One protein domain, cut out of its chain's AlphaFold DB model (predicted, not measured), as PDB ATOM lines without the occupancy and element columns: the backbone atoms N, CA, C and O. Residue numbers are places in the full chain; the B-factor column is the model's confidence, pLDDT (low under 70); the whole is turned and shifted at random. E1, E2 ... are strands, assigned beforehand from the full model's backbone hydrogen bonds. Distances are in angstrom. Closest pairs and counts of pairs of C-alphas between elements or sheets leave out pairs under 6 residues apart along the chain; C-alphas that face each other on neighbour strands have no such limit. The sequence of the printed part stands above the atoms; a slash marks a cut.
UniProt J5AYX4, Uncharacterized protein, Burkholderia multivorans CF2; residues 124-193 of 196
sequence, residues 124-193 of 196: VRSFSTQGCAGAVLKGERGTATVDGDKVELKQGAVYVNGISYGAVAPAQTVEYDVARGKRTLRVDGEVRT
ATOM      1  N   VAL A 124     -25.110  44.417  -6.334       70.38
ATOM      2  CA  VAL A 124     -25.099  43.697  -5.058       70.38
ATOM      3  C   VAL A 124     -25.402  42.230  -5.335       70.38
ATOM      4  O   VAL A 124     -26.418  41.909  -5.945       70.38
ATOM      5  N   ARG A 125     -24.512  41.333  -4.909       72.62
ATOM      6  CA  ARG A 125     -24.668  39.881  -5.054       72.62
ATOM      7  C   ARG A 125     -24.371  39.207  -3.729       72.62
ATOM      8  O   ARG A 125     -23.231  39.226  -3.291       72.62
ATOM      9  N   SER A 126     -25.366  38.596  -3.106       71.12
ATOM     10  CA  SER A 126     -25.202  37.828  -1.869       71.12
ATOM     11  C   SER A 126     -25.393  36.337  -2.116       71.12
ATOM     12  O   SER A 126     -26.234  35.939  -2.920       71.12
ATOM     13  N   PHE A 127     -24.648  35.507  -1.395       66.69
ATOM     14  CA  PHE A 127     -24.788  34.056  -1.408       66.69
ATOM     15  C   PHE A 127     -24.759  33.514   0.022       66.69
ATOM     16  O   PHE A 127     -24.147  34.086   0.925       66.69
ATOM     17  N   SER A 128     -25.427  32.383   0.217       61.94
ATOM     18  CA  SER A 128     -25.415  31.633   1.467       61.94
ATOM     19  C   SER A 128     -25.437  30.147   1.128       61.94
ATOM     20  O   SER A 128     -26.379  29.655   0.510       61.94
ATOM     21  N   THR A 129     -24.396  29.432   1.532       59.62
ATOM     22  CA  THR A 129     -24.234  27.980   1.416       59.62
ATOM     23  C   THR A 129     -24.064  27.376   2.811       59.62
ATOM     24  O   THR A 129     -23.892  28.089   3.798       59.62
ATOM     25  N   GLN A 130     -24.133  26.048   2.942       61.25
ATOM     26  CA  GLN A 130     -24.026  25.382   4.244       61.25
ATOM     27  C   GLN A 130     -22.685  25.717   4.933       61.25
ATOM     28  O   GLN A 130     -21.639  25.199   4.554       61.25
ATOM     29  N   GLY A 131     -22.727  26.601   5.937       63.12
ATOM     30  CA  GLY A 131     -21.568  27.031   6.730       63.12
ATOM     31  C   GLY A 131     -20.753  28.206   6.169       63.12
ATOM     32  O   GLY A 131     -19.763  28.582   6.805       63.12
ATOM     33  N   CYS A 132     -21.152  28.784   5.027       69.12
ATOM     34  CA  CYS A 132     -20.485  29.938   4.419       69.12
ATOM     35  C   CYS A 132     -21.498  30.915   3.813       69.12
ATOM     36  O   CYS A 132     -22.409  30.514   3.100       69.12
ATOM     37  N   ALA A 133     -21.329  32.204   4.072       71.38
ATOM     38  CA  ALA A 133     -22.154  33.260   3.506       71.38
ATOM     39  C   ALA A 133     -21.262  34.412   3.055       71.38
ATOM     40  O   ALA A 133     -20.198  34.632   3.625       71.38
ATOM     41  N   GLY A 134     -21.690  35.168   2.056       79.69
ATOM     42  CA  GLY A 134     -20.970  36.370   1.674       79.69
ATOM     43  C   GLY A 134     -21.752  37.277   0.744       79.69
ATOM     44  O   GLY A 134     -22.840  36.941   0.273       79.69
ATOM     45  N   ALA A 135     -21.193  38.451   0.492       79.25
ATOM     46  CA  ALA A 135     -21.738  39.419  -0.439       79.25
ATOM     47  C   ALA A 135     -20.639  40.147  -1.203       79.25
ATOM     48  O   ALA A 135     -19.585  40.457  -0.660       79.25
ATOM     49  N   VAL A 136     -20.934  40.464  -2.457       81.25
ATOM     50  CA  VAL A 136     -20.153  41.339  -3.318       81.25
ATOM     51  C   VAL A 136     -20.967  42.602  -3.564       81.25
ATOM     52  O   VAL A 136     -22.091  42.522  -4.060       81.25
ATOM     53  N   LEU A 137     -20.412  43.757  -3.212       81.56
ATOM     54  CA  LEU A 137     -21.002  45.069  -3.440       81.56
ATOM     55  C   LEU A 137     -20.059  45.891  -4.322       81.56
ATOM     56  O   LEU A 137     -18.861  45.963  -4.065       81.56
ATOM     57  N   LYS A 138     -20.599  46.538  -5.347       81.56
ATOM     58  CA  LYS A 138     -19.875  47.467  -6.223       81.56
ATOM     59  C   LYS A 138     -20.772  48.662  -6.512       81.56
ATOM     60  O   LYS A 138     -21.961  48.462  -6.734       81.56
ATOM     61  N   GLY A 139     -20.225  49.874  -6.533       76.94
ATOM     62  CA  GLY A 139     -20.971  51.104  -6.815       76.94
ATOM     63  C   GLY A 139     -20.875  52.132  -5.690       76.94
ATOM     64  O   GLY A 139     -19.970  52.080  -4.867       76.94
ATOM     65  N   GLU A 140     -21.790  53.099  -5.653       72.94
ATOM     66  CA  GLU A 140     -21.752  54.186  -4.657       72.94
ATOM     67  C   GLU A 140     -22.601  53.906  -3.412       72.94
ATOM     68  O   GLU A 140     -22.327  54.433  -2.328       72.94
ATOM     69  N   ARG A 141     -23.681  53.130  -3.579       77.75
ATOM     70  CA  ARG A 141     -24.699  52.892  -2.551       77.75
ATOM     71  C   ARG A 141     -25.318  51.511  -2.685       77.75
ATOM     72  O   ARG A 141     -25.934  51.239  -3.700       77.75
ATOM     73  N   GLY A 142     -25.260  50.686  -1.645       78.38
ATOM     74  CA  GLY A 142     -25.855  49.348  -1.663       78.38
ATOM     75  C   GLY A 142     -25.998  48.762  -0.267       78.38
ATOM     76  O   GLY A 142     -25.276  49.152   0.644       78.38
ATOM     77  N   THR A 143     -26.929  47.832  -0.083       80.75
ATOM     78  CA  THR A 143     -27.123  47.136   1.193       80.75
ATOM     79  C   THR A 143     -27.253  45.644   0.932       80.75
ATOM     80  O   THR A 143     -27.982  45.240   0.031       80.75
ATOM     81  N   ALA A 144     -26.555  44.835   1.720       78.56
ATOM     82  CA  ALA A 144     -26.620  43.383   1.694       78.56
ATOM     83  C   ALA A 144     -26.728  42.840   3.120       78.56
ATOM     84  O   ALA A 144     -26.188  43.426   4.057       78.56
ATOM     85  N   THR A 145     -27.405  41.706   3.283       78.88
ATOM     86  CA  THR A 145     -27.447  40.981   4.559       78.88
ATOM     87  C   THR A 145     -26.746  39.638   4.389       78.88
ATOM     88  O   THR A 145     -27.118  38.862   3.511       78.88
ATOM     89  N   VAL A 146     -25.734  39.359   5.210       75.81
ATOM     90  CA  VAL A 146     -24.884  38.161   5.132       75.81
ATOM     91  C   VAL A 146     -24.825  37.500   6.500       75.81
ATOM     92  O   VAL A 146     -24.320  38.104   7.433       75.81
ATOM     93  N   ASP A 147     -25.337  36.277   6.643       74.25
ATOM     94  CA  ASP A 147     -25.368  35.554   7.935       74.25
ATOM     95  C   ASP A 147     -25.991  36.365   9.103       74.25
ATOM     96  O   ASP A 147     -25.699  36.154  10.274       74.25
ATOM     97  N   GLY A 148     -26.866  37.329   8.789       75.88
ATOM     98  CA  GLY A 148     -27.447  38.262   9.764       75.88
ATOM     99  C   GLY A 148     -26.643  39.546  10.002       75.88
ATOM    100  O   GLY A 148     -27.159  40.447  10.660       75.88
ATOM    101  N   ASP A 149     -25.445  39.673   9.429       77.38
ATOM    102  CA  ASP A 149     -24.679  40.917   9.387       77.38
ATOM    103  C   ASP A 149     -25.207  41.835   8.277       77.38
ATOM    104  O   ASP A 149     -25.424  41.407   7.141       77.38
ATOM    105  N   LYS A 150     -25.385  43.119   8.588       82.88
ATOM    106  CA  LYS A 150     -25.815  44.135   7.622       82.88
ATOM    107  C   LYS A 150     -24.601  44.850   7.035       82.88
ATOM    108  O   LYS A 150     -23.925  45.590   7.746       82.88
ATOM    109  N   VAL A 151     -24.350  44.662   5.744       83.94
ATOM    110  CA  VAL A 151     -23.280  45.322   4.987       83.94
ATOM    111  C   VAL A 151     -23.880  46.464   4.176       83.94
ATOM    112  O   VAL A 151     -24.771  46.254   3.358       83.94
ATOM    113  N   GLU A 152     -23.410  47.684   4.395       83.94
ATOM    114  CA  GLU A 152     -23.917  48.901   3.769       83.94
ATOM    115  C   GLU A 152     -22.776  49.658   3.100       83.94
ATOM    116  O   GLU A 152     -21.779  49.988   3.727       83.94
ATOM    117  N   LEU A 153     -22.945  49.988   1.830       84.00
ATOM    118  CA  LEU A 153     -22.123  50.946   1.118       84.00
ATOM    119  C   LEU A 153     -22.875  52.276   1.127       84.00
ATOM    120  O   LEU A 153     -23.980  52.377   0.591       84.00
ATOM    121  N   LYS A 154     -22.319  53.285   1.793       82.62
ATOM    122  CA  LYS A 154     -22.934  54.603   1.952       82.62
ATOM    123  C   LYS A 154     -21.862  55.675   1.846       82.62
ATOM    124  O   LYS A 154     -20.856  55.601   2.536       82.62
ATOM    125  N   GLN A 155     -22.115  56.695   1.023       80.31
ATOM    126  CA  GLN A 155     -21.212  57.847   0.855       80.31
ATOM    127  C   GLN A 155     -19.778  57.432   0.469       80.31
ATOM    128  O   GLN A 155     -18.815  58.044   0.918       80.31
ATOM    129  N   GLY A 156     -19.633  56.366  -0.327       81.44
ATOM    130  CA  GLY A 156     -18.314  55.847  -0.692       81.44
ATOM    131  C   GLY A 156     -17.536  55.283   0.497       81.44
ATOM    132  O   GLY A 156     -16.316  55.313   0.489       81.44
ATOM    133  N   ALA A 157     -18.213  54.802   1.539       85.19
ATOM    134  CA  ALA A 157     -17.620  54.039   2.627       85.19
ATOM    135  C   ALA A 157     -18.445  52.780   2.886       85.19
ATOM    136  O   ALA A 157     -19.663  52.759   2.693       85.19
ATOM    137  N   VAL A 158     -17.765  51.720   3.302       86.31
ATOM    138  CA  VAL A 158     -18.390  50.441   3.644       86.31
ATOM    139  C   VAL A 158     -18.590  50.353   5.152       86.31
ATOM    140  O   VAL A 158     -17.697  50.675   5.934       86.31
ATOM    141  N   TYR A 159     -19.762  49.886   5.556       85.38
ATOM    142  CA  TYR A 159     -20.170  49.692   6.935       85.38
ATOM    143  C   TYR A 159     -20.638  48.255   7.126       85.38
ATOM    144  O   TYR A 159     -21.423  47.752   6.329       85.38
ATOM    145  N   VAL A 160     -20.208  47.600   8.198       85.19
ATOM    146  CA  VAL A 160     -20.729  46.290   8.609       85.19
ATOM    147  C   VAL A 160     -21.326  46.441   9.999       85.19
ATOM    148  O   VAL A 160     -20.625  46.820  10.934       85.19
ATOM    149  N   ASN A 161     -22.631  46.202  10.140       84.94
ATOM    150  CA  ASN A 161     -23.394  46.435  11.372       84.94
ATOM    151  C   ASN A 161     -23.189  47.851  11.956       84.94
ATOM    152  O   ASN A 161     -23.193  48.040  13.169       84.94
ATOM    153  N   GLY A 162     -22.980  48.848  11.089       83.50
ATOM    154  CA  GLY A 162     -22.694  50.235  11.475       83.50
ATOM    155  C   GLY A 162     -21.217  50.558  11.734       83.50
ATOM    156  O   GLY A 162     -20.886  51.729  11.906       83.50
ATOM    157  N   ILE A 163     -20.316  49.572  11.710       86.00
ATOM    158  CA  ILE A 163     -18.868  49.775  11.852       86.00
ATOM    159  C   ILE A 163     -18.271  50.103  10.486       86.00
ATOM    160  O   ILE A 163     -18.402  49.303   9.563       86.00
ATOM    161  N   SER A 164     -17.600  51.247  10.355       87.50
ATOM    162  CA  SER A 164     -16.934  51.643   9.109       87.50
ATOM    163  C   SER A 164     -15.666  50.820   8.862       87.50
ATOM    164  O   SER A 164     -14.863  50.617   9.768       87.50
ATOM    165  N   TYR A 165     -15.452  50.390   7.621       84.69
ATOM    166  CA  TYR A 165     -14.207  49.766   7.146       84.69
ATOM    167  C   TYR A 165     -13.466  50.677   6.150       84.69
ATOM    168  O   TYR A 165     -12.618  50.242   5.364       84.69
ATOM    169  N   GLY A 166     -13.784  51.972   6.202       85.19
ATOM    170  CA  GLY A 166     -13.119  53.014   5.436       85.19
ATOM    171  C   GLY A 166     -13.746  53.282   4.071       85.19
ATOM    172  O   GLY A 166     -14.753  52.690   3.676       85.19
ATOM    173  N   ALA A 167     -13.131  54.233   3.369       85.50
ATOM    174  CA  ALA A 167     -13.593  54.703   2.075       85.50
ATOM    175  C   ALA A 167     -13.337  53.669   0.968       85.50
ATOM    176  O   ALA A 167     -12.298  53.005   0.936       85.50
ATOM    177  N   VAL A 168     -14.288  53.557   0.052       83.50
ATOM    178  CA  VAL A 168     -14.301  52.658  -1.095       83.50
ATOM    179  C   VAL A 168     -14.750  53.456  -2.307       83.50
ATOM    180  O   VAL A 168     -15.793  54.113  -2.284       83.50
ATOM    181  N   ALA A 169     -13.960  53.402  -3.374       81.38
ATOM    182  CA  ALA A 169     -14.313  54.056  -4.622       81.38
ATOM    183  C   ALA A 169     -15.447  53.298  -5.340       81.38
ATOM    184  O   ALA A 169     -15.534  52.077  -5.227       81.38
ATOM    185  N   PRO A 170     -16.267  53.966  -6.168       72.50
ATOM    186  CA  PRO A 170     -17.395  53.318  -6.848       72.50
ATOM    187  C   PRO A 170     -16.980  52.189  -7.804       72.50
ATOM    188  O   PRO A 170     -17.747  51.264  -8.069       72.50
ATOM    189  N   ALA A 171     -15.751  52.266  -8.323       76.62
ATOM    190  CA  ALA A 171     -15.155  51.243  -9.175       76.62
ATOM    191  C   ALA A 171     -14.654  50.017  -8.393       76.62
ATOM    192  O   ALA A 171     -14.481  48.953  -8.991       76.62
ATOM    193  N   GLN A 172     -14.427  50.153  -7.083       79.31
ATOM    194  CA  GLN A 172     -13.886  49.090  -6.247       79.31
ATOM    195  C   GLN A 172     -14.959  48.060  -5.898       79.31
ATOM    196  O   GLN A 172     -16.132  48.375  -5.692       79.31
ATOM    197  N   THR A 173     -14.523  46.807  -5.823       79.88
ATOM    198  CA  THR A 173     -15.379  45.676  -5.468       79.88
ATOM    199  C   THR A 173     -15.198  45.366  -3.990       79.88
ATOM    200  O   THR A 173     -14.095  45.050  -3.555       79.88
ATOM    201  N   VAL A 174     -16.268  45.453  -3.212       83.81
ATOM    202  CA  VAL A 174     -16.295  45.061  -1.802       83.81
ATOM    203  C   VAL A 174     -16.764  43.619  -1.712       83.81
ATOM    204  O   VAL A 174     -17.867  43.310  -2.146       83.81
ATOM    205  N   GLU A 175     -15.958  42.746  -1.127       85.12
ATOM    206  CA  GLU A 175     -16.313  41.364  -0.807       85.12
ATOM    207  C   GLU A 175     -16.426  41.236   0.721       85.12
ATOM    208  O   GLU A 175     -15.501  41.588   1.449       85.12
ATOM    209  N   TYR A 176     -17.552  40.745   1.227       84.25
ATOM    210  CA  TYR A 176     -17.719  40.364   2.627       84.25
ATOM    211  C   TYR A 176     -17.955  38.864   2.702       84.25
ATOM    212  O   TYR A 176     -18.887  38.367   2.079       84.25
ATOM    213  N   ASP A 177     -17.137  38.158   3.474       81.06
ATOM    214  CA  ASP A 177     -17.175  36.709   3.619       81.06
ATOM    215  C   ASP A 177     -17.308  36.325   5.095       81.06
ATOM    216  O   ASP A 177     -16.527  36.751   5.950       81.06
ATOM    217  N   VAL A 178     -18.278  35.466   5.387       77.88
ATOM    218  CA  VAL A 178     -18.499  34.834   6.684       77.88
ATOM    219  C   VAL A 178     -18.331  33.333   6.505       77.88
ATOM    220  O   VAL A 178     -19.152  32.662   5.882       77.88
ATOM    221  N   ALA A 179     -17.248  32.792   7.051       74.88
ATOM    222  CA  ALA A 179     -16.898  31.385   6.925       74.88
ATOM    223  C   ALA A 179     -16.609  30.802   8.303       74.88
ATOM    224  O   ALA A 179     -15.694  31.260   8.989       74.88
ATOM    225  N   ARG A 180     -17.378  29.786   8.719       69.19
ATOM    226  CA  ARG A 180     -17.186  29.093  10.012       69.19
ATOM    227  C   ARG A 180     -17.056  30.055  11.213       69.19
ATOM    228  O   ARG A 180     -16.229  29.846  12.095       69.19
ATOM    229  N   GLY A 181     -17.838  31.138  11.222       70.50
ATOM    230  CA  GLY A 181     -17.826  32.162  12.276       70.50
ATOM    231  C   GLY A 181     -16.716  33.220  12.168       70.50
ATOM    232  O   GLY A 181     -16.709  34.170  12.952       70.50
ATOM    233  N   LYS A 182     -15.808  33.110  11.190       76.50
ATOM    234  CA  LYS A 182     -14.820  34.147  10.869       76.50
ATOM    235  C   LYS A 182     -15.387  35.101   9.822       76.50
ATOM    236  O   LYS A 182     -15.856  34.661   8.777       76.50
ATOM    237  N   ARG A 183     -15.297  36.402  10.099       82.50
ATOM    238  CA  ARG A 183     -15.764  37.491   9.231       82.50
ATOM    239  C   ARG A 183     -14.566  38.166   8.581       82.50
ATOM    240  O   ARG A 183     -13.620  38.525   9.280       82.50
ATOM    241  N   THR A 184     -14.597  38.318   7.265       83.75
ATOM    242  CA  THR A 184     -13.522  38.939   6.487       83.75
ATOM    243  C   THR A 184     -14.136  39.932   5.515       83.75
ATOM    244  O   THR A 184     -15.007  39.563   4.737       83.75
ATOM    245  N   LEU A 185     -13.679  41.184   5.546       84.44
ATOM    246  CA  LEU A 185     -14.024  42.174   4.532       84.44
ATOM    247  C   LEU A 185     -12.812  42.412   3.636       84.44
ATOM    248  O   LEU A 185     -11.699  42.594   4.132       84.44
ATOM    249  N   ARG A 186     -13.033  42.431   2.326       83.81
ATOM    250  CA  ARG A 186     -12.022  42.729   1.318       83.81
ATOM    251  C   ARG A 186     -12.518  43.839   0.412       83.81
ATOM    252  O   ARG A 186     -13.691  43.883   0.059       83.81
ATOM    253  N   VAL A 187     -11.620  44.724   0.022       84.88
ATOM    254  CA  VAL A 187     -11.885  45.746  -0.988       84.88
ATOM    255  C   VAL A 187     -10.859  45.536  -2.082       84.88
ATOM    256  O   VAL A 187      -9.665  45.582  -1.813       84.88
ATOM    257  N   ASP A 188     -11.326  45.237  -3.290       79.94
ATOM    258  CA  ASP A 188     -10.481  44.906  -4.442       79.94
ATOM    259  C   ASP A 188      -9.526  43.720  -4.170       79.94
ATOM    260  O   ASP A 188      -8.378  43.674  -4.599       79.94
ATOM    261  N   GLY A 189      -9.991  42.754  -3.368       78.88
ATOM    262  CA  GLY A 189      -9.208  41.594  -2.932       78.88
ATOM    263  C   GLY A 189      -8.298  41.828  -1.715       78.88
ATOM    264  O   GLY A 189      -7.838  40.845  -1.115       78.88
ATOM    265  N   GLU A 190      -8.098  43.073  -1.279       78.31
ATOM    266  CA  GLU A 190      -7.286  43.412  -0.106       78.31
ATOM    267  C   GLU A 190      -8.108  43.339   1.184       78.31
ATOM    268  O   GLU A 190      -9.153  43.977   1.302       78.31
ATOM    269  N   VAL A 191      -7.648  42.548   2.162       82.19
ATOM    270  CA  VAL A 191      -8.341  42.389   3.450       82.19
ATOM    271  C   VAL A 191      -8.236  43.680   4.248       82.19
ATOM    272  O   VAL A 191      -7.137  44.143   4.546       82.19
ATOM    273  N   ARG A 192      -9.382  44.223   4.657       81.69
ATOM    274  CA  ARG A 192      -9.448  45.408   5.508       81.69
ATOM    275  C   ARG A 192      -9.892  45.056   6.913       81.69
ATOM    276  O   ARG A 192     -10.770  44.219   7.124       81.69
ATOM    277  N   THR A 193      -9.288  45.741   7.874       80.12
ATOM    278  CA  THR A 193      -9.763  45.761   9.254       80.12
ATOM    279  C   THR A 193     -10.707  46.946   9.461       80.12
ATOM    280  O   THR A 193     -10.675  47.899   8.676       80.12
TER     281      THR A 193
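Overview. This is residues 124 to 193 of the 196 residues of an uncharacterized protein of Burkholderia multivorans CF2 (UniProt J5AYX4). Two antiparallel sheets lie face to face as a sandwich, their strands nearly aligned: the five strands E1, E2, E7, E8 and E9 make one layer, and the four strands E3 to E6 make the other. The printed part begins in the larger sheet with the hairpin E1 and E2, crosses to build the smaller sheet, then crosses back for E7, E8 and the short E9, which turns away from E8 at one edge. The printed part has 70 residues with nine named strands, E1 to E9, and no named helix; the class is all strand. It is compact, with a radius of gyration of the C-alphas of 10.8 A, and its outline is elongated, 32 by 20 by 20 A.

Along the chain. E1, residues 124 to 129, begins at C-alpha 124 (-25.099, 43.697, -5.058) and is 17.0 A long. E2, residues 132 to 138, is 20.5 A long. E3 is residues 142 to 146, E4 residues 149 to 154 and 15.7 A long, E5 residues 157 to 160, and E6 residues 163 to 167, ending at C-alpha 167 (-13.593, 54.703, 2.075). E7, residues 173 to 179, is 19.0 A long, and E8, residues 182 to 187, is 16.8 A long. E9, residues 190 to 192, is 6.3 A long and ends at C-alpha 192 (-9.448, 45.408, 5.508).

Arrangement. The larger sheet runs E1, E2, E7, E8, E9 and is twisted, its C-alphas up to 4.0 A off the best plane. Within hydrogen-bond range are N 127 and O 134 of the hairpin E1 and E2, 2.8 A, N 135 and O 176 between E2 and E7, 2.8 A, and N 177 and O 184 of the hairpin E7 and E8, 2.8 A. In the hairpin E8 and E9 the directions stand at 121 degrees, with N 187 and O 190 at 2.9 A. The smaller sheet, E3, E4, E5, E6, is a meander, each strand the antiparallel neighbour of the one before; E7, E8 and E9 form another. Its three hairpins have N 144 and O 151 at 2.8 A in E3 and E4, N 152 and O 159 at 2.8 A in E4 and E5, and N 160 and O 163 at 2.8 A in E5 and E6. The parts of the sheets that face each other are 10.2 A centre to centre, their best planes 10 degrees apart. The closest C-alphas of E2 and E3 are those of Gly 134 and Val 146, 5.5 A, and of E6 and E9 those of Tyr 165 and Arg 192, 6.7 A. E6 and E8 are near each other, while E1 and E6 are apart.

Size, cuts and confidence. The C-alphas of Gln 130 and Gln 155, the two farthest apart, are 32.8 A from each other. The printed part has no cut, and its eight links between strands are tight. The mean pLDDT of the printed part is 78.8; residues 127 to 132 and residue 180 are under 70.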